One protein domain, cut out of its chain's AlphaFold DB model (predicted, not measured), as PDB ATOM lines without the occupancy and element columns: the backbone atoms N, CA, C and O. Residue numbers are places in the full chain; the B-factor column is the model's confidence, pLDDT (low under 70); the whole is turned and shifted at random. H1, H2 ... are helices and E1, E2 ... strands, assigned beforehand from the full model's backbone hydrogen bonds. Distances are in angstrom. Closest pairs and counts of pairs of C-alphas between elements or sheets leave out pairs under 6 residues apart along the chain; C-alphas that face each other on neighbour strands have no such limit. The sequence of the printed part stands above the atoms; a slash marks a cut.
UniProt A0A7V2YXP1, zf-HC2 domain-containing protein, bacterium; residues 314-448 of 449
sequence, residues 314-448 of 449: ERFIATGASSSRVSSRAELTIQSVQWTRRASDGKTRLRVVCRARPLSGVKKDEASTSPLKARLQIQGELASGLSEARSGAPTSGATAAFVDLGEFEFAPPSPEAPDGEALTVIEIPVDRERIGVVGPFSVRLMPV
ATOM      1  N   GLU A 314    -134.823 -15.234-144.111       51.44
ATOM      2  CA  GLU A 314    -136.233 -14.920-143.906       51.44
ATOM      3  C   GLU A 314    -137.025 -15.582-145.044       51.44
ATOM      4  O   GLU A 314    -136.726 -15.361-146.225       51.44
ATOM      5  N   ARG A 315    -137.954 -16.483-144.700       54.16
ATOM      6  CA  ARG A 315    -138.696 -17.300-145.670       54.16
ATOM      7  C   ARG A 315    -140.116 -16.782-145.810       54.16
ATOM      8  O   ARG A 315    -140.894 -16.871-144.870       54.16
ATOM      9  N   PHE A 316    -140.466 -16.361-147.019       54.22
ATOM     10  CA  PHE A 316    -141.857 -16.154-147.413       54.22
ATOM     11  C   PHE A 316    -142.214 -17.194-148.475       54.22
ATOM     12  O   PHE A 316    -141.547 -17.287-149.509       54.22
ATOM     13  N   ILE A 317    -143.234 -18.005-148.195       54.16
ATOM     14  CA  ILE A 317    -143.718 -19.052-149.098       54.16
ATOM     15  C   ILE A 317    -144.931 -18.496-149.836       54.16
ATOM     16  O   ILE A 317    -145.908 -18.115-149.202       54.16
ATOM     17  N   ALA A 318    -144.866 -18.461-151.165       54.75
ATOM     18  CA  ALA A 318    -146.033 -18.197-151.992       54.75
ATOM     19  C   ALA A 318    -146.560 -19.521-152.547       54.75
ATOM     20  O   ALA A 318    -145.821 -20.292-153.168       54.75
ATOM     21  N   THR A 319    -147.835 -19.797-152.300       49.12
ATOM     22  CA  THR A 319    -148.534 -20.998-152.758       49.12
ATOM     23  C   THR A 319    -149.287 -20.694-154.046       49.12
ATOM     24  O   THR A 319    -150.361 -20.106-154.047       49.12
ATOM     25  N   GLY A 320    -148.712 -21.119-155.168       53.53
ATOM     26  CA  GLY A 320    -149.363 -21.111-156.473       53.53
ATOM     27  C   GLY A 320    -148.663 -22.105-157.384       53.53
ATOM     28  O   GLY A 320    -147.636 -21.785-157.976       53.53
ATOM     29  N   ALA A 321    -149.175 -23.335-157.450       57.06
ATOM     30  CA  ALA A 321    -148.670 -24.336-158.379       57.06
ATOM     31  C   ALA A 321    -149.227 -24.033-159.775       57.06
ATOM     32  O   ALA A 321    -150.440 -24.036-159.976       57.06
ATOM     33  N   SER A 322    -148.348 -23.767-160.739       72.00
ATOM     34  CA  SER A 322    -148.702 -23.720-162.155       72.00
ATOM     35  C   SER A 322    -147.960 -24.836-162.890       72.00
ATOM     36  O   SER A 322    -146.757 -25.046-162.691       72.00
ATOM     37  N   SER A 323    -148.687 -25.600-163.705       74.81
ATOM     38  CA  SER A 323    -148.094 -26.501-164.691       74.81
ATOM     39  C   SER A 323    -148.194 -25.862-166.067       74.81
ATOM     40  O   SER A 323    -149.140 -25.134-166.382       74.81
ATOM     41  N   SER A 324    -147.169 -26.049-166.888       80.69
ATOM     42  CA  SER A 324    -147.157 -25.540-168.252       80.69
ATOM     43  C   SER A 324    -146.391 -26.497-169.150       80.69
ATOM     44  O   SER A 324    -145.307 -26.986-168.822       80.69
ATOM     45  N   ARG A 325    -146.964 -26.763-170.322       83.06
ATOM     46  CA  ARG A 325    -146.302 -27.538-171.364       83.06
ATOM     47  C   ARG A 325    -145.295 -26.628-172.059       83.06
ATOM     48  O   ARG A 325    -145.680 -25.757-172.829       83.06
ATOM     49  N   VAL A 326    -144.017 -26.801-171.733       79.19
ATOM     50  CA  VAL A 326    -142.943 -25.909-172.202       79.19
ATOM     51  C   VAL A 326    -142.343 -26.387-173.523       79.19
ATOM     52  O   VAL A 326    -141.834 -25.586-174.294       79.19
ATOM     53  N   SER A 327    -142.441 -27.682-173.829       81.44
ATOM     54  CA  SER A 327    -142.046 -28.222-175.131       81.44
ATOM     55  C   SER A 327    -142.907 -29.422-175.524       81.44
ATOM     56  O   SER A 327    -143.667 -29.963-174.717       81.44
ATOM     57  N   SER A 328    -142.736 -29.905-176.756       82.00
ATOM     58  CA  SER A 328    -143.290 -31.190-177.202       82.00
ATOM     59  C   SER A 328    -142.695 -32.400-176.468       82.00
ATOM     60  O   SER A 328    -143.254 -33.491-176.565       82.00
ATOM     61  N   ARG A 329    -141.593 -32.223-175.720       85.25
ATOM     62  CA  ARG A 329    -140.839 -33.303-175.063       85.25
ATOM     63  C   ARG A 329    -141.096 -33.419-173.561       85.25
ATOM     64  O   ARG A 329    -141.021 -34.517-173.016       85.25
ATOM     65  N   ALA A 330    -141.401 -32.309-172.892       87.50
ATOM     66  CA  ALA A 330    -141.540 -32.272-171.441       87.50
ATOM     67  C   ALA A 330    -142.544 -31.218-170.954       87.50
ATOM     68  O   ALA A 330    -142.691 -30.141-171.538       87.50
ATOM     69  N   GLU A 331    -143.195 -31.533-169.839       91.56
ATOM     70  CA  GLU A 331    -144.015 -30.627-169.041       91.56
ATOM     71  C   GLU A 331    -143.185 -30.093-167.866       91.56
ATOM     72  O   GLU A 331    -142.530 -30.867-167.162       91.56
ATOM     73  N   LEU A 332    -143.203 -28.774-167.647       92.25
ATOM     74  CA  LEU A 332    -142.612 -28.168-166.457       92.25
ATOM     75  C   LEU A 332    -143.723 -27.829-165.464       92.25
ATOM     76  O   LEU A 332    -144.724 -27.205-165.807       92.25
ATOM     77  N   THR A 333    -143.533 -28.226-164.211       92.19
ATOM     78  CA  THR A 333    -144.439 -27.901-163.107       92.19
ATOM     79  C   THR A 333    -143.681 -27.153-162.024       92.19
ATOM     80  O   THR A 333    -142.668 -27.649-161.524       92.19
ATOM     81  N   ILE A 334    -144.181 -25.983-161.629       93.88
ATOM     82  CA  ILE A 334    -143.648 -25.249-160.481       93.88
ATOM     83  C   ILE A 334    -144.068 -25.985-159.205       93.88
ATOM     84  O   ILE A 334    -145.253 -26.110-158.912       93.88
ATOM     85  N   GLN A 335    -143.089 -26.488-158.454       93.56
ATOM     86  CA  GLN A 335    -143.306 -27.196-157.188       93.56
ATOM     87  C   GLN A 335    -143.398 -26.225-156.013       93.56
ATOM     88  O   GLN A 335    -144.209 -26.404-155.112       93.56
ATOM     89  N   SER A 336    -142.540 -25.203-155.997       91.56
ATOM     90  CA  SER A 336    -142.580 -24.161-154.973       91.56
ATOM     91  C   SER A 336    -141.916 -22.880-155.448       91.56
ATOM     92  O   SER A 336    -141.004 -22.899-156.280       91.56
ATOM     93  N   VAL A 337    -142.374 -21.769-154.876       91.56
ATOM     94  CA  VAL A 337    -141.796 -20.445-155.063       91.56
ATOM     95  C   VAL A 337    -141.544 -19.837-153.692       91.56
ATOM     96  O   VAL A 337    -142.438 -19.775-152.849       91.56
ATOM     97  N   GLN A 338    -140.304 -19.427-153.446       90.50
ATOM     98  CA  GLN A 338    -139.876 -18.903-152.156       90.50
ATOM     99  C   GLN A 338    -139.111 -17.605-152.355       90.50
ATOM    100  O   GLN A 338    -138.190 -17.542-153.169       90.50
ATOM    101  N   TRP A 339    -139.441 -16.589-151.568       88.69
ATOM    102  CA  TRP A 339    -138.543 -15.455-151.406       88.69
ATOM    103  C   TRP A 339    -137.508 -15.796-150.351       88.69
ATOM    104  O   TRP A 339    -137.844 -16.272-149.264       88.69
ATOM    105  N   THR A 340    -136.250 -15.532-150.669       89.00
ATOM    106  CA  THR A 340    -135.154 -15.616-149.716       89.00
ATOM    107  C   THR A 340    -134.456 -14.267-149.660       89.00
ATOM    108  O   THR A 340    -134.146 -13.664-150.685       89.00
ATOM    109  N   ARG A 341    -134.211 -13.762-148.452       87.81
ATOM    110  CA  ARG A 341    -133.332 -12.610-148.243       87.81
ATOM    111  C   ARG A 341    -132.012 -13.123-147.704       87.81
ATOM    112  O   ARG A 341    -131.990 -13.788-146.673       87.81
ATOM    113  N   ARG A 342    -130.916 -12.870-148.414       85.38
ATOM    114  CA  ARG A 342    -129.600 -13.326-147.964       85.38
ATOM    115  C   ARG A 342    -129.050 -12.329-146.946       85.38
ATOM    116  O   ARG A 342    -128.855 -11.161-147.269       85.38
ATOM    117  N   ALA A 343    -128.761 -12.795-145.730       80.56
ATOM    118  CA  ALA A 343    -128.273 -11.941-144.642       80.56
ATOM    119  C   ALA A 343    -126.987 -11.163-144.990       80.56
ATOM    120  O   ALA A 343    -126.791 -10.050-144.517       80.56
ATOM    121  N   SER A 344    -126.120 -11.727-145.840       86.38
ATOM    122  CA  SER A 344    -124.811 -11.138-146.149       86.38
ATOM    123  C   SER A 344    -124.862  -9.891-147.035       86.38
ATOM    124  O   SER A 344    -123.990  -9.040-146.917       86.38
ATOM    125  N   ASP A 345    -125.815  -9.808-147.967       86.38
ATOM    126  CA  ASP A 345    -125.916  -8.695-148.927       86.38
ATOM    127  C   ASP A 345    -127.266  -7.965-148.861       86.38
ATOM    128  O   ASP A 345    -127.469  -6.985-149.577       86.38
ATOM    129  N   GLY A 346    -128.195  -8.439-148.025       88.06
ATOM    130  CA  GLY A 346    -129.548  -7.908-147.904       88.06
ATOM    131  C   GLY A 346    -130.409  -8.106-149.152       88.06
ATOM    132  O   GLY A 346    -131.569  -7.686-149.134       88.06
ATOM    133  N   LYS A 347    -129.881  -8.743-150.211       88.88
ATOM    134  CA  LYS A 347    -130.556  -8.881-151.500       88.88
ATOM    135  C   LYS A 347    -131.641  -9.936-151.408       88.88
ATOM    136  O   LYS A 347    -131.443 -11.033-150.873       88.88
ATOM    137  N   THR A 348    -132.791  -9.602-151.972       89.00
ATOM    138  CA  THR A 348    -133.888 -10.543-152.139       89.00
ATOM    139  C   THR A 348    -133.640 -11.396-153.386       89.00
ATOM    140  O   THR A 348    -133.185 -10.919-154.428       89.00
ATOM    141  N   ARG A 349    -133.900 -12.694-153.272       92.81
ATOM    142  CA  ARG A 349    -133.891 -13.647-154.376       92.81
ATOM    143  C   ARG A 349    -135.228 -14.362-154.425       92.81
ATOM    144  O   ARG A 349    -135.819 -14.657-153.387       92.81
ATOM    145  N   LEU A 350    -135.680 -14.658-155.633       93.38
ATOM    146  CA  LEU A 350    -136.792 -15.561-155.865       93.38
ATOM    147  C   LEU A 350    -136.216 -16.927-156.197       93.38
ATOM    148  O   LEU A 350    -135.534 -17.098-157.207       93.38
ATOM    149  N   ARG A 351    -136.480 -17.892-155.326       93.38
ATOM    150  CA  ARG A 351    -136.139 -19.289-155.534       93.38
ATOM    151  C   ARG A 351    -137.352 -20.003-156.111       93.38
ATOM    152  O   ARG A 351    -138.366 -20.148-155.431       93.38
ATOM    153  N   VAL A 352    -137.235 -20.461-157.351       93.56
ATOM    154  CA  VAL A 352    -138.273 -21.228-158.047       93.56
ATOM    155  C   VAL A 352    -137.786 -22.659-158.204       93.56
ATOM    156  O   VAL A 352    -136.722 -22.905-158.775       93.56
ATOM    157  N   VAL A 353    -138.550 -23.609-157.670       93.44
ATOM    158  CA  VAL A 353    -138.274 -25.039-157.822       93.44
ATOM    159  C   VAL A 353    -139.216 -25.593-158.872       93.44
ATOM    160  O   VAL A 353    -140.429 -25.633-158.660       93.44
ATOM    161  N   CYS A 354    -138.656 -26.043-159.989       94.12
ATOM    162  CA  CYS A 354    -139.402 -26.638-161.088       94.12
ATOM    163  C   CYS A 354    -139.097 -28.130-161.197       94.12
ATOM    164  O   CYS A 354    -137.961 -28.571-161.014       94.12
ATOM    165  N   ARG A 355    -140.125 -28.899-161.542       92.69
ATOM    166  CA  ARG A 355    -140.034 -30.313-161.892       92.69
ATOM    167  C   ARG A 355    -140.307 -30.465-163.381       92.69
ATOM    168  O   ARG A 355    -141.355 -30.025-163.849       92.69
ATOM    169  N   ALA A 356    -139.384 -31.091-164.099       92.06
ATOM    170  CA  ALA A 356    -139.554 -31.477-165.492       92.06
ATOM    171  C   ALA A 356    -140.000 -32.939-165.573       92.06
ATOM    172  O   ALA A 356    -139.321 -33.821-165.044       92.06
ATOM    173  N   ARG A 357    -141.130 -33.184-166.240       91.00
ATOM    174  CA  ARG A 357    -141.654 -34.521-166.534       91.00
ATOM    175  C   ARG A 357    -141.637 -34.780-168.037       91.00
ATOM    176  O   ARG A 357    -142.112 -33.923-168.784       91.00
ATOM    177  N   PRO A 358    -141.140 -35.935-168.503       88.12
ATOM    178  CA  PRO A 358    -141.268 -36.308-169.904       88.12
ATOM    179  C   PRO A 358    -142.746 -36.516-170.259       88.12
ATOM    180  O   PRO A 358    -143.519 -37.061-169.470       88.12
ATOM    181  N   LEU A 359    -143.149 -36.080-171.452       89.19
ATOM    182  CA  LEU A 359    -144.503 -36.328-171.951       89.19
ATOM    183  C   LEU A 359    -144.652 -37.795-172.374       89.19
ATOM    184  O   LEU A 359    -143.723 -38.401-172.916       89.19
ATOM    185  N   SER A 360    -145.837 -38.370-172.154       87.62
ATOM    186  CA  SER A 360    -146.130 -39.740-172.575       87.62
ATOM    187  C   SER A 360    -145.970 -39.886-174.095       87.62
ATOM    188  O   SER A 360    -146.508 -39.102-174.874       87.62
ATOM    189  N   GLY A 361    -145.198 -40.890-174.519       85.44
ATOM    190  CA  GLY A 361    -144.942 -41.184-175.936       85.44
ATOM    191  C   GLY A 361    -143.630 -40.635-176.507       85.44
ATOM    192  O   GLY A 361    -143.291 -40.975-177.638       85.44
ATOM    193  N   VAL A 362    -142.858 -39.851-175.746       83.38
ATOM    194  CA  VAL A 362    -141.506 -39.430-176.155       83.38
ATOM    195  C   VAL A 362    -140.533 -40.587-175.919       83.38
ATOM    196  O   VAL A 362    -140.449 -41.117-174.809       83.38
ATOM    197  N   LYS A 363    -139.802 -41.016-176.958       82.75
ATOM    198  CA  LYS A 363    -138.799 -42.085-176.819       82.75
ATOM    199  C   LYS A 363    -137.692 -41.635-175.865       82.75
ATOM    200  O   LYS A 363    -137.235 -40.496-175.938       82.75
ATOM    201  N   LYS A 364    -137.225 -42.552-175.010       77.12
ATOM    202  CA  LYS A 364    -136.191 -42.292-173.990       77.12
ATOM    203  C   LYS A 364    -134.916 -41.669-174.589       77.12
ATOM    204  O   LYS A 364    -134.312 -40.805-173.963       77.12
ATOM    205  N   ASP A 365    -134.595 -42.024-175.832       76.94
ATOM    206  CA  ASP A 365    -133.410 -41.541-176.552       76.94
ATOM    207  C   ASP A 365    -133.566 -40.111-177.113       76.94
ATOM    208  O   ASP A 365    -132.576 -39.422-177.342       76.94
ATOM    209  N   GLU A 366    -134.798 -39.622-177.299       69.00
ATOM    210  CA  GLU A 366    -135.082 -38.269-177.815       69.00
ATOM    211  C   GLU A 366    -135.221 -37.218-176.702       69.00
ATOM    212  O   GLU A 366    -135.167 -36.012-176.963       69.00
ATOM    213  N   ALA A 367    -135.387 -37.655-175.451       65.00
ATOM    214  CA  ALA A 367    -135.621 -36.776-174.306       65.00
ATOM    215  C   ALA A 367    -134.348 -36.082-173.771       65.00
ATOM    216  O   ALA A 367    -134.452 -35.172-172.955       65.00
ATOM    217  N   SER A 368    -133.150 -36.497-174.200       65.69
ATOM    218  CA  SER A 368    -132.001 -36.500-173.280       65.69
ATOM    219  C   SER A 368    -130.903 -35.441-173.468       65.69
ATOM    220  O   SER A 368    -130.002 -35.416-172.635       65.69
ATOM    221  N   THR A 369    -130.882 -34.580-174.492       78.31
ATOM    222  CA  THR A 369    -129.655 -33.772-174.734       78.31
ATOM    223  C   THR A 369    -129.820 -32.264-174.803       78.31
ATOM    224  O   THR A 369    -128.855 -31.554-174.525       78.31
ATOM    225  N   SER A 370    -130.998 -31.737-175.134       84.50
ATOM    226  CA  SER A 370    -131.183 -30.284-175.222       84.50
ATOM    227  C   SER A 370    -131.773 -29.727-173.923       84.50
ATOM    228  O   SER A 370    -132.760 -30.289-173.439       84.50
ATOM    229  N   PRO A 371    -131.220 -28.632-173.366       89.19
ATOM    230  CA  PRO A 371    -131.841 -27.944-172.241       89.19
ATOM    231  C   PRO A 371    -133.241 -27.462-172.634       89.19
ATOM    232  O   PRO A 371    -133.477 -27.035-173.767       89.19
ATOM    233  N   LEU A 372    -134.181 -27.543-171.694       90.19
ATOM    234  CA  LEU A 372    -135.524 -27.003-171.884       90.19
ATOM    235  C   LEU A 372    -135.464 -25.494-171.636       90.19
ATOM    236  O   LEU A 372    -134.971 -25.077-170.594       90.19
ATOM    237  N   LYS A 373    -135.967 -24.678-172.560       92.88
ATOM    238  CA  LYS A 373    -136.026 -23.218-172.407       92.88
ATOM    239  C   LYS A 373    -137.441 -22.790-172.050       92.88
ATOM    240  O   LYS A 373    -138.386 -23.147-172.747       92.88
ATOM    241  N   ALA A 374    -137.588 -22.032-170.968       93.38
ATOM    242  CA  ALA A 374    -138.863 -21.429-170.593       93.38
ATOM    243  C   ALA A 374    -138.655 -19.979-170.163       93.38
ATOM    244  O   ALA A 374    -137.664 -19.647-169.510       93.38
ATOM    245  N   ARG A 375    -139.622 -19.123-170.480       94.00
ATOM    246  CA  ARG A 375    -139.686 -17.758-169.969       94.00
ATOM    247  C   ARG A 375    -140.511 -17.732-168.691       94.00
ATOM    248  O   ARG A 375    -141.584 -18.331-168.630       94.00
ATOM    249  N   LEU A 376    -140.013 -17.054-167.665       93.56
ATOM    250  CA  LEU A 376    -140.661 -16.993-166.360       93.56
ATOM    251  C   LEU A 376    -141.321 -15.622-166.169       93.56
ATOM    252  O   LEU A 376    -140.663 -14.595-166.302       93.56
ATOM    253  N   GLN A 377    -142.608 -15.597-165.830       93.56
ATOM    254  CA  GLN A 377    -143.345 -14.364-165.541       93.56
ATOM    255  C   GLN A 377    -143.928 -14.398-164.129       93.56
ATOM    256  O   GLN A 377    -144.482 -15.415-163.716       93.56
ATOM    257  N   ILE A 378    -143.837 -13.284-163.401       90.88
ATOM    258  CA  ILE A 378    -144.573 -13.071-162.149       90.88
ATOM    259  C   ILE A 378    -145.836 -12.277-162.464       90.88
ATOM    260  O   ILE A 378    -145.759 -11.244-163.123       90.88
ATOM    261  N   GLN A 379    -146.976 -12.723-161.952       89.31
ATOM    262  CA  GLN A 379    -148.226 -11.975-161.942       89.31
ATOM    263  C   GLN A 379    -148.603 -11.658-160.493       89.31
ATOM    264  O   GLN A 379    -148.748 -12.575-159.688       89.31
ATOM    265  N   GLY A 380    -148.780 -10.382-160.160       86.69
ATOM    266  CA  GLY A 380    -149.197  -9.951-158.824       86.69
ATOM    267  C   GLY A 380    -149.808  -8.554-158.830       86.69
ATOM    268  O   GLY A 380    -149.784  -7.859-159.851       86.69
ATOM    269  N   GLU A 381    -150.365  -8.154-157.690       81.38
ATOM    270  CA  GLU A 381    -150.817  -6.779-157.473       81.38
ATOM    271  C   GLU A 381    -149.605  -5.865-157.298       81.38
ATOM    272  O   GLU A 381    -148.713  -6.136-156.489       81.38
ATOM    273  N   LEU A 382    -149.540  -4.800-158.098       75.19
ATOM    274  CA  LEU A 382    -148.501  -3.789-157.947       75.19
ATOM    275  C   LEU A 382    -148.882  -2.801-156.846       75.19
ATOM    276  O   LEU A 382    -150.029  -2.366-156.767       75.19
ATOM    277  N   ALA A 383    -147.889  -2.360-156.074       74.81
ATOM    278  CA  ALA A 383    -147.970  -1.149-155.279       74.81
ATOM    279  C   ALA A 383    -148.474  -0.018-156.180       74.81
ATOM    280  O   ALA A 383    -147.904   0.240-157.246       74.81
ATOM    281  N   SER A 384    -149.521   0.668-155.736       61.28
ATOM    282  CA  SER A 384    -150.215   1.733-156.465       61.28
ATOM    283  C   SER A 384    -149.264   2.774-157.078       61.28
ATOM    284  O   SER A 384    -149.480   3.191-158.215       61.28
ATOM    285  N   GLY A 385    -148.151   3.092-156.406       60.12
ATOM    286  CA  GLY A 385    -147.152   4.058-156.884       60.12
ATOM    287  C   GLY A 385    -146.252   3.606-158.047       60.12
ATOM    288  O   GLY A 385    -145.631   4.449-158.688       60.12
ATOM    289  N   LEU A 386    -146.162   2.307-158.360       57.31
ATOM    290  CA  LEU A 386    -145.333   1.806-159.473       57.31
ATOM    291  C   LEU A 386    -146.113   1.644-160.783       57.31
ATOM    292  O   LEU A 386    -145.501   1.608-161.853       57.31
ATOM    293  N   SER A 387    -147.447   1.573-160.724       54.53
ATOM    294  CA  SER A 387    -148.277   1.454-161.931       54.53
ATOM    295  C   SER A 387    -148.300   2.757-162.743       54.53
ATOM    296  O   SER A 387    -148.120   2.722-163.962       54.53
ATOM    297  N   GLU A 388    -148.385   3.909-162.067       54.12
ATOM    298  CA  GLU A 388    -148.456   5.237-162.695       54.12
ATOM    299  C   GLU A 388    -147.186   5.582-163.483       54.12
ATOM    300  O   GLU A 388    -147.258   6.164-164.566       54.12
ATOM    301  N   ALA A 389    -146.019   5.147-162.992       55.66
ATOM    302  CA  ALA A 389    -144.731   5.388-163.638       55.66
ATOM    303  C   ALA A 389    -144.556   4.638-164.974       55.66
ATOM    304  O   ALA A 389    -143.684   5.000-165.764       55.66
ATOM    305  N   ARG A 390    -145.350   3.588-165.239       57.28
ATOM    306  CA  ARG A 390    -145.234   2.765-166.457       57.28
ATOM    307  C   ARG A 390    -146.369   2.957-167.457       57.28
ATOM    308  O   ARG A 390    -146.108   2.827-168.649       57.28
ATOM    309  N   SER A 391    -147.597   3.225-167.013       55.31
ATOM    310  CA  SER A 391    -148.760   3.302-167.913       55.31
ATOM    311  C   SER A 391    -149.123   4.722-168.359       55.31
ATOM    312  O   SER A 391    -149.859   4.865-169.332       55.31
ATOM    313  N   GLY A 392    -148.628   5.771-167.688       49.69
ATOM    314  CA  GLY A 392    -148.911   7.169-168.047       49.69
ATOM    315  C   GLY A 392    -150.388   7.582-167.945       49.69
ATOM    316  O   GLY A 392    -150.739   8.677-168.377       49.69
ATOM    317  N   ALA A 393    -151.254   6.735-167.378       43.84
ATOM    318  CA  ALA A 393    -152.680   6.991-167.213       43.84
ATOM    319  C   ALA A 393    -153.134   6.562-165.805       43.84
ATOM    320  O   ALA A 393    -152.808   5.448-165.387       43.84
ATOM    321  N   PRO A 394    -153.897   7.400-165.078       46.50
ATOM    322  CA  PRO A 394    -154.445   7.033-163.778       46.50
ATOM    323  C   PRO A 394    -155.545   5.982-163.969       46.50
ATOM    324  O   PRO A 394    -156.671   6.295-164.354       46.50
ATOM    325  N   THR A 395    -155.221   4.715-163.729       48.72
ATOM    326  CA  THR A 395    -156.195   3.618-163.706       48.72
ATOM    327  C   THR A 395    -156.591   3.325-162.263       48.72
ATOM    328  O   THR A 395    -155.802   2.777-161.497       48.72
ATOM    329  N   SER A 396    -157.823   3.671-161.883       47.62
ATOM    330  CA  SER A 396    -158.402   3.419-160.556       47.62
ATOM    331  C   SER A 396    -158.874   1.965-160.382       47.62
ATOM    332  O   SER A 396    -160.035   1.708-160.065       47.62
ATOM    333  N   GLY A 397    -157.987   1.000-160.628       56.84
ATOM    334  CA  GLY A 397    -158.249  -0.426-160.436       56.84
ATOM    335  C   GLY A 397    -156.942  -1.197-160.273       56.84
ATOM    336  O   GLY A 397    -155.952  -0.874-160.928       56.84
ATOM    337  N   ALA A 398    -156.925  -2.198-159.390       56.94
ATOM    338  CA  ALA A 398    -155.786  -3.090-159.196       56.94
ATOM    339  C   ALA A 398    -155.552  -3.915-160.475       56.94
ATOM    340  O   ALA A 398    -156.113  -4.990-160.672       56.94
ATOM    341  N   THR A 399    -154.769  -3.374-161.404       60.84
ATOM    342  CA  THR A 399    -154.398  -4.086-162.626       60.84
ATOM    343  C   THR A 399    -153.323  -5.108-162.280       60.84
ATOM    344  O   THR A 399    -152.215  -4.734-161.896       60.84
ATOM    345  N   ALA A 400    -153.636  -6.397-162.421       71.56
ATOM    346  CA  ALA A 400    -152.639  -7.454-162.314       71.56
ATOM    347  C   ALA A 400    -151.560  -7.225-163.381       71.56
ATOM    348  O   ALA A 400    -151.834  -7.309-164.581       71.56
ATOM    349  N   ALA A 401    -150.341  -6.911-162.952       81.69
ATOM    350  CA  ALA A 401    -149.234  -6.689-163.867       81.69
ATOM    351  C   ALA A 401    -148.411  -7.963-164.019       81.69
ATOM    352  O   ALA A 401    -148.184  -8.696-163.054       81.69
ATOM    353  N   PHE A 402    -147.934  -8.192-165.238       87.81
ATOM    354  CA  PHE A 402    -146.971  -9.241-165.534       87.81
ATOM    355  C   PHE A 402    -145.568  -8.641-165.553       87.81
ATOM    356  O   PHE A 402    -145.295  -7.689-166.288       87.81
ATOM    357  N   VAL A 403    -144.669  -9.206-164.754       90.00
ATOM    358  CA  VAL A 403    -143.244  -8.882-164.766       90.00
ATOM    359  C   VAL A 403    -142.499 -10.057-165.380       90.00
ATOM    360  O   VAL A 403    -142.491 -11.155-164.825       90.00
ATOM    361  N   ASP A 404    -141.894  -9.825-166.543       91.50
ATOM    362  CA  ASP A 404    -141.032 -10.797-167.213       91.50
ATOM    363  C   ASP A 404    -139.679 -10.874-166.497       91.50
ATOM    364  O   ASP A 404    -138.993  -9.861-166.341       91.50
ATOM    365  N   LEU A 405    -139.321 -12.069-166.028       91.56
ATOM    366  CA  LEU A 405    -138.053 -12.339-165.353       91.56
ATOM    367  C   LEU A 405    -136.968 -12.832-166.317       91.56
ATOM    368  O   LEU A 405    -135.817 -12.971-165.903       91.56
ATOM    369  N   GLY A 406    -137.317 -13.089-167.581       94.06
ATOM    370  CA  GLY A 406    -136.401 -13.560-168.611       94.06
ATOM    371  C   GLY A 406    -136.545 -15.042-168.956       94.06
ATOM    372  O   GLY A 406    -137.449 -15.745-168.498       94.06
ATOM    373  N   GLU A 407    -135.649 -15.496-169.830       95.44
ATOM    374  CA  GLU A 407    -135.539 -16.880-170.296       95.44
ATOM    375  C   GLU A 407    -134.559 -17.666-169.422       95.44
ATOM    376  O   GLU A 407    -133.472 -17.183-169.103       95.44
ATOM    377  N   PHE A 408    -134.946 -18.888-169.059       94.56
ATOM    378  CA  PHE A 408    -134.158 -19.788-168.230       94.56
ATOM    379  C   PHE A 408    -134.047 -21.165-168.876       94.56
ATOM    380  O   PHE A 408    -134.994 -21.662-169.491       94.56
ATOM    381  N   GLU A 409    -132.885 -21.786-168.688       93.12
ATOM    382  CA  GLU A 409    -132.613 -23.157-169.102       93.12
ATOM    383  C   GLU A 409    -132.837 -24.118-167.932       93.12
ATOM    384  O   GLU A 409    -132.350 -23.906-166.819       93.12
ATOM    385  N   PHE A 410    -133.583 -25.185-168.191       91.06
ATOM    386  CA  PHE A 410    -133.890 -26.239-167.237       91.06
ATOM    387  C   PHE A 410    -133.199 -27.527-167.661       91.06
ATOM    388  O   PHE A 410    -133.118 -27.848-168.854       91.06
ATOM    389  N   ALA A 411    -132.724 -28.279-166.668       88.44
ATOM    390  CA  ALA A 411    -132.111 -29.571-166.919       88.44
ATOM    391  C   ALA A 411    -133.142 -30.508-167.574       88.44
ATOM    392  O   ALA A 411    -134.281 -30.587-167.094       88.44
ATOM    393  N   PRO A 412    -132.777 -31.207-168.664       87.31
ATOM    394  CA  PRO A 412    -133.668 -32.186-169.257       87.31
ATOM    395  C   PRO A 412    -133.929 -33.333-168.265       87.31
ATOM    396  O   PRO A 412    -133.083 -33.616-167.409       87.31
ATOM    397  N   PRO A 413    -135.090 -34.004-168.364       85.50
ATOM    398  CA  PRO A 413    -135.363 -35.213-167.595       85.50
ATOM    399  C   PRO A 413    -134.243 -36.245-167.799       85.50
ATOM    400  O   PRO A 413    -133.917 -36.594-168.935       85.50
ATOM    401  N   SER A 414    -133.637 -36.719-166.703       83.00
ATOM    402  CA  SER A 414    -132.551 -37.703-166.779       83.00
ATOM    403  C   SER A 414    -133.118 -39.123-166.869       83.00
ATOM    404  O   SER A 414    -133.929 -39.499-166.020       83.00
ATOM    405  N   PRO A 415    -132.661 -39.954-167.825       78.94
ATOM    406  CA  PRO A 415    -133.082 -41.352-167.936       78.94
ATOM    407  C   PRO A 415    -132.667 -42.233-166.747       78.94
ATOM    408  O   PRO A 415    -133.174 -43.356-166.642       78.94
ATOM    409  N   GLU A 416    -131.736 -41.752-165.917       81.88
ATOM    410  CA  GLU A 416    -131.216 -42.427-164.722       81.88
ATOM    411  C   GLU A 416    -132.005 -42.086-163.450       81.88
ATOM    412  O   GLU A 416    -131.894 -42.796-162.452       81.88
ATOM    413  N   ALA A 417    -132.813 -41.019-163.468       83.56
ATOM    414  CA  ALA A 417    -133.698 -40.718-162.350       83.56
ATOM    415  C   ALA A 417    -134.793 -41.802-162.263       83.56
ATOM    416  O   ALA A 417    -135.330 -42.191-163.303       83.56
ATOM    417  N   PRO A 418    -135.160 -42.279-161.058       79.19
ATOM    418  CA  PRO A 418    -136.082 -43.406-160.875       79.19
ATOM    419  C   PRO A 418    -137.445 -43.201-161.555       79.19
ATOM    420  O   PRO A 418    -138.018 -44.162-162.059       79.19
ATOM    421  N   ASP A 419    -137.895 -41.949-161.666       83.25
ATOM    422  CA  ASP A 419    -139.152 -41.571-162.329       83.25
ATOM    423  C   ASP A 419    -138.934 -40.829-163.664       83.25
ATOM    424  O   ASP A 419    -139.871 -40.295-164.259       83.25
ATOM    425  N   GLY A 420    -137.684 -40.730-164.129       82.62
ATOM    426  CA  GLY A 420    -137.311 -39.891-165.270       82.62
ATOM    427  C   GLY A 420    -137.516 -38.390-165.028       82.62
ATOM    428  O   GLY A 420    -137.518 -37.615-165.978       82.62
ATOM    429  N   GLU A 421    -137.731 -37.963-163.783       87.75
ATOM    430  CA  GLU A 421    -137.952 -36.560-163.433       87.75
ATOM    431  C   GLU A 421    -136.626 -35.822-163.215       87.75
ATOM    432  O   GLU A 421    -135.687 -36.357-162.623       87.75
ATOM    433  N   ALA A 422    -136.565 -34.555-163.632       89.00
ATOM    434  CA  ALA A 422    -135.483 -33.649-163.255       89.00
ATOM    435  C   ALA A 422    -136.024 -32.508-162.389       89.00
ATOM    436  O   ALA A 422    -137.012 -31.856-162.733       89.00
ATOM    437  N   LEU A 423    -135.358 -32.251-161.262       92.44
ATOM    438  CA  LEU A 423    -135.631 -31.097-160.414       92.44
ATOM    439  C   LEU A 423    -134.608 -30.004-160.732       92.44
ATOM    440  O   LEU A 423    -133.407 -30.219-160.591       92.44
ATOM    441  N   THR A 424    -135.078 -28.827-161.134       92.44
ATOM    442  CA  THR A 424    -134.224 -27.655-161.358       92.44
ATOM    443  C   THR A 424    -134.584 -26.575-160.345       92.44
ATOM    444  O   THR A 424    -135.759 -26.257-160.151       92.44
ATOM    445  N   VAL A 425    -133.568 -26.006-159.695       94.12
ATOM    446  CA  VAL A 425    -133.713 -24.873-158.777       94.12
ATOM    447  C   VAL A 425    -133.137 -23.639-159.455       94.12
ATOM    448  O   VAL A 425    -131.952 -23.617-159.775       94.12
ATOM    449  N   ILE A 426    -133.965 -22.615-159.642       92.94
ATOM    450  CA  ILE A 426    -133.548 -21.327-160.197       92.94
ATOM    451  C   ILE A 426    -133.561 -20.298-159.074       92.94
ATOM    452  O   ILE A 426    -134.570 -20.135-158.387       92.94
ATOM    453  N   GLU A 427    -132.443 -19.599-158.895       92.56
ATOM    454  CA  GLU A 427    -132.361 -18.424-158.032       92.56
ATOM    455  C   GLU A 427    -132.250 -17.170-158.890       92.56
ATOM    456  O   GLU A 427    -131.255 -16.959-159.582       92.56
ATOM    457  N   ILE A 428    -133.270 -16.324-158.821       93.00
ATOM    458  CA  ILE A 428    -133.337 -15.090-159.593       93.00
ATOM    459  C   ILE A 428    -133.040 -13.942-158.632       93.00
ATOM    460  O   ILE A 428    -133.729 -13.820-157.616       93.00
ATOM    461  N   PRO A 429    -132.010 -13.114-158.879       90.25
ATOM    462  CA  PRO A 429    -131.822 -11.890-158.121       90.25
ATOM    463  C   PRO A 429    -132.935 -10.926-158.511       90.25
ATOM    464  O   PRO A 429    -133.045 -10.524-159.668       90.25
ATOM    465  N   VAL A 430    -133.772 -10.568-157.548       88.69
ATOM    466  CA  VAL A 430    -134.917  -9.703-157.799       88.69
ATOM    467  C   VAL A 430    -134.954  -8.611-156.755       88.69
ATOM    468  O   VAL A 430    -134.962  -8.863-155.554       88.69
ATOM    469  N   ASP A 431    -134.970  -7.377-157.234       84.88
ATOM    470  CA  ASP A 431    -135.178  -6.217-156.391       84.88
ATOM    471  C   ASP A 431    -136.681  -6.094-156.122       84.88
ATOM    472  O   ASP A 431    -137.455  -5.683-156.992       84.88
ATOM    473  N   ARG A 432    -137.102  -6.538-154.933       77.19
ATOM    474  CA  ARG A 432    -138.515  -6.574-154.536       77.19
ATOM    475  C   ARG A 432    -139.153  -5.185-154.603       77.19
ATOM    476  O   ARG A 432    -140.311  -5.086-155.002       77.19
ATOM    477  N   GLU A 433    -138.397  -4.133-154.288       77.56
ATOM    478  CA  GLU A 433    -138.870  -2.747-154.352       77.56
ATOM    479  C   GLU A 433    -139.116  -2.313-155.800       77.56
ATOM    480  O   GLU A 433    -140.104  -1.645-156.085       77.56
ATOM    481  N   ARG A 434    -138.281  -2.764-156.746       78.69
ATOM    482  CA  ARG A 434    -138.470  -2.471-158.179       78.69
ATOM    483  C   ARG A 434    -139.596  -3.255-158.836       78.69
ATOM    484  O   ARG A 434    -140.198  -2.762-159.786       78.69
ATOM    485  N   ILE A 435    -139.844  -4.482-158.388       79.31
ATOM    486  CA  ILE A 435    -140.910  -5.330-158.949       79.31
ATOM    487  C   ILE A 435    -142.270  -4.829-158.488       79.31
ATOM    488  O   ILE A 435    -143.249  -5.003-159.203       79.31
ATOM    489  N   GLY A 436    -142.323  -4.195-157.314       79.06
ATOM    490  CA  GLY A 436    -143.525  -3.549-156.818       79.06
ATOM    491  C   GLY A 436    -144.644  -4.505-156.462       79.06
ATOM    492  O   GLY A 436    -145.749  -4.039-156.257       79.06
ATOM    493  N   VAL A 437    -144.406  -5.813-156.408       78.19
ATOM    494  CA  VAL A 437    -145.458  -6.782-156.103       78.19
ATOM    495  C   VAL A 437    -145.730  -6.762-154.599       78.19
ATOM    496  O   VAL A 437    -144.882  -7.157-153.793       78.19
ATOM    497  N   VAL A 438    -146.912  -6.271-154.233       75.38
ATOM    498  CA  VAL A 438    -147.401  -6.167-152.858       75.38
ATOM    499  C   VAL A 438    -148.622  -7.066-152.758       75.38
ATOM    500  O   VAL A 438    -149.662  -6.751-153.313       75.38
ATOM    501  N   GLY A 439    -148.475  -8.210-152.090       80.12
ATOM    502  CA  GLY A 439    -149.557  -9.179-151.913       80.12
ATOM    503  C   GLY A 439    -149.275 -10.547-152.542       80.12
ATOM    504  O   GLY A 439    -148.116 -10.873-152.836       80.12
ATOM    505  N   PRO A 440    -150.315 -11.387-152.695       79.81
ATOM    506  CA  PRO A 440    -150.182 -12.691-153.325       79.81
ATOM    507  C   PRO A 440    -149.754 -12.531-154.785       79.81
ATOM    508  O   PRO A 440    -150.193 -11.635-155.505       79.81
ATOM    509  N   PHE A 441    -148.883 -13.427-155.229       86.00
ATOM    510  CA  PHE A 441    -148.410 -13.462-156.603       86.00
ATOM    511  C   PHE A 441    -148.384 -14.898-157.101       86.00
ATOM    512  O   PHE A 441    -148.255 -15.850-156.330       86.00
ATOM    513  N   SER A 442    -148.486 -15.046-158.411       87.75
ATOM    514  CA  SER A 442    -148.345 -16.315-159.106       87.75
ATOM    515  C   SER A 442    -147.163 -16.238-160.060       87.75
ATOM    516  O   SER A 442    -146.822 -15.174-160.578       87.75
ATOM    517  N   VAL A 443    -146.507 -17.374-160.273       90.50
ATOM    518  CA  VAL A 443    -145.444 -17.501-161.266       90.50
ATOM    519  C   VAL A 443    -145.964 -18.369-162.400       90.50
ATOM    520  O   VAL A 443    -146.582 -19.409-162.165       90.50
ATOM    521  N   ARG A 444    -145.729 -17.937-163.634       92.25
ATOM    522  CA  ARG A 444    -146.115 -18.641-164.854       92.25
ATOM    523  C   ARG A 444    -144.872 -18.983-165.665       92.25
ATOM    524  O   ARG A 444    -143.965 -18.161-165.796       92.25
ATOM    525  N   LEU A 445    -144.860 -20.188-166.223       92.19
ATOM    526  CA  LEU A 445    -143.880 -20.625-167.210       92.19
ATOM    527  C   LEU A 445    -144.493 -20.482-168.603       92.19
ATOM    528  O   LEU A 445    -145.582 -20.986-168.863       92.19
ATOM    529  N   MET A 446    -143.791 -19.803-169.496       91.38
ATOM    530  CA  MET A 446    -144.159 -19.658-170.900       91.38
ATOM    531  C   MET A 446    -143.163 -20.464-171.748       91.38
ATOM    532  O   MET A 446    -141.955 -20.340-171.519       91.38
ATOM    533  N   PRO A 447    -143.622 -21.292-172.702       88.62
ATOM    534  CA  PRO A 447    -142.725 -21.935-173.658       88.62
ATOM    535  C   PRO A 447    -141.952 -20.876-174.454       88.62
ATOM    536  O   PRO A 447    -142.504 -19.827-174.792       88.62
ATOM    537  N   VAL A 448    -140.680 -21.151-174.740       89.12
ATOM    538  CA  VAL A 448    -139.900 -20.401-175.732       89.12
ATOM    539  C   VAL A 448    -139.851 -21.271-176.983       89.12
ATOM    540  O   VAL A 448    -139.366 -22.400-176.906       89.12
TER     541      VAL A 448
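AT A GLANCE: This is residues 314 to 448 of the 449 residues of the protein "zf-HC2 domain-containing protein" of bacterium (UniProt A0A7V2YXP1). Two strongly twisted sheets face to face make a sandwich with crossed strands: on one side a branched sheet of E1, E2, E3, E4 and E7, on the other a sheet of three strands, E6 E5 E8. The edges of the two sheets come close on both sides, E2 near E8 and the end of E6 near E7, while H1 lies at one end of the longest axis, where residues 388 to 393 stick out, and the long links E4 to E5 and E6 to E7 reach to the other end. The printed part has 135 residues with two named helices and eight named strands, in the order E1 E2 E3 E4 E5 H1 E6 E7 H2 E8; neighbour strands are antiparallel in both sheets, and the class is mostly strand. The whole is only just compact, close to loose, with a radius of gyration of the C-alphas of 17.0 A and spans of 54 by 36 by 22 A.

HOW THE PARTS SIT: In the branched sheet, E3, residues 330 to 342, has three neighbours and bends by 54 degrees at residue 339. E4, residues 348 to 358, forms a hairpin with it, with N 333 and O 355 2.8 A apart. On the other side of E3 are E1, residues 314 to 318, beside 337 to 341, with N 339 and O 316 3.0 A apart, and E2, residues 323 to 325, beside 331 to 333, with N 324 and O 332 2.9 A apart. E2, E3 and E4 are a meander, each strand the antiparallel neighbour of the one before. E7, residues 422 to 429, is on the other side of E4 from E3, with N 352 and O 426 2.9 A apart. In the second sheet E5, residues 372 to 382, is the inner strand. Its neighbours are E6, residues 400 to 410, with N 403 and O 378 2.8 A apart, and E8, residues 437 to 447, with N 377 and O 444 2.9 A apart. E6 bends by 60 degrees at residue 407, and E8 by 97 degrees at residue 440. In the sandwich, two sheets face to face, the facing parts are 9.1 A centre to centre, their best planes 35 degrees apart and their strands at 49 degrees. The closest C-alphas of E2 and E8 are those of Ser 324 and Leu 445, 6.0 A apart; those of E6 and E7 are Phe 410 and Thr 424, 6.1 A apart. H1, residues 384 to 391, only grazes the sheet E6 E5 E8. H2, residues 432 to 435, only grazes both sheets. H1 has 1 of 4 O i to N i+4 pairs and 1 of 5 O i to N i+3 pairs within hydrogen-bond range; H2 is too short for an O i to N i+4 pair.

IN THESE COORDINATES: E1 begins at C-alpha 314 (-136.233, -14.920, -143.906) and is 13.1 A long; E2 is 7.0 A. E3 is 32.4 A, E4 32.2 A, E5 30.0 A and E6 27.0 A long. E7 is 22.7 A, and E8 is 23.4 A, ending at C-alpha 447 (-142.725, -21.935, -173.658). H1 begins at C-alpha 384 (-150.215, 1.733, -156.465) and is 11.6 A long; H2 is 5.2 A.

THE WHOLE: The C-alphas farthest apart are those of Pro 394 and Glu 416, 54.7 A. The printed part has no cut. The long links are E4 to E5, 13 residues, and E6 to E7, 11 residues. The mean pLDDT of the printed part is 80.6; residues 314 to 321, 366 to 368 and 384 to 399 are under 70 in the model.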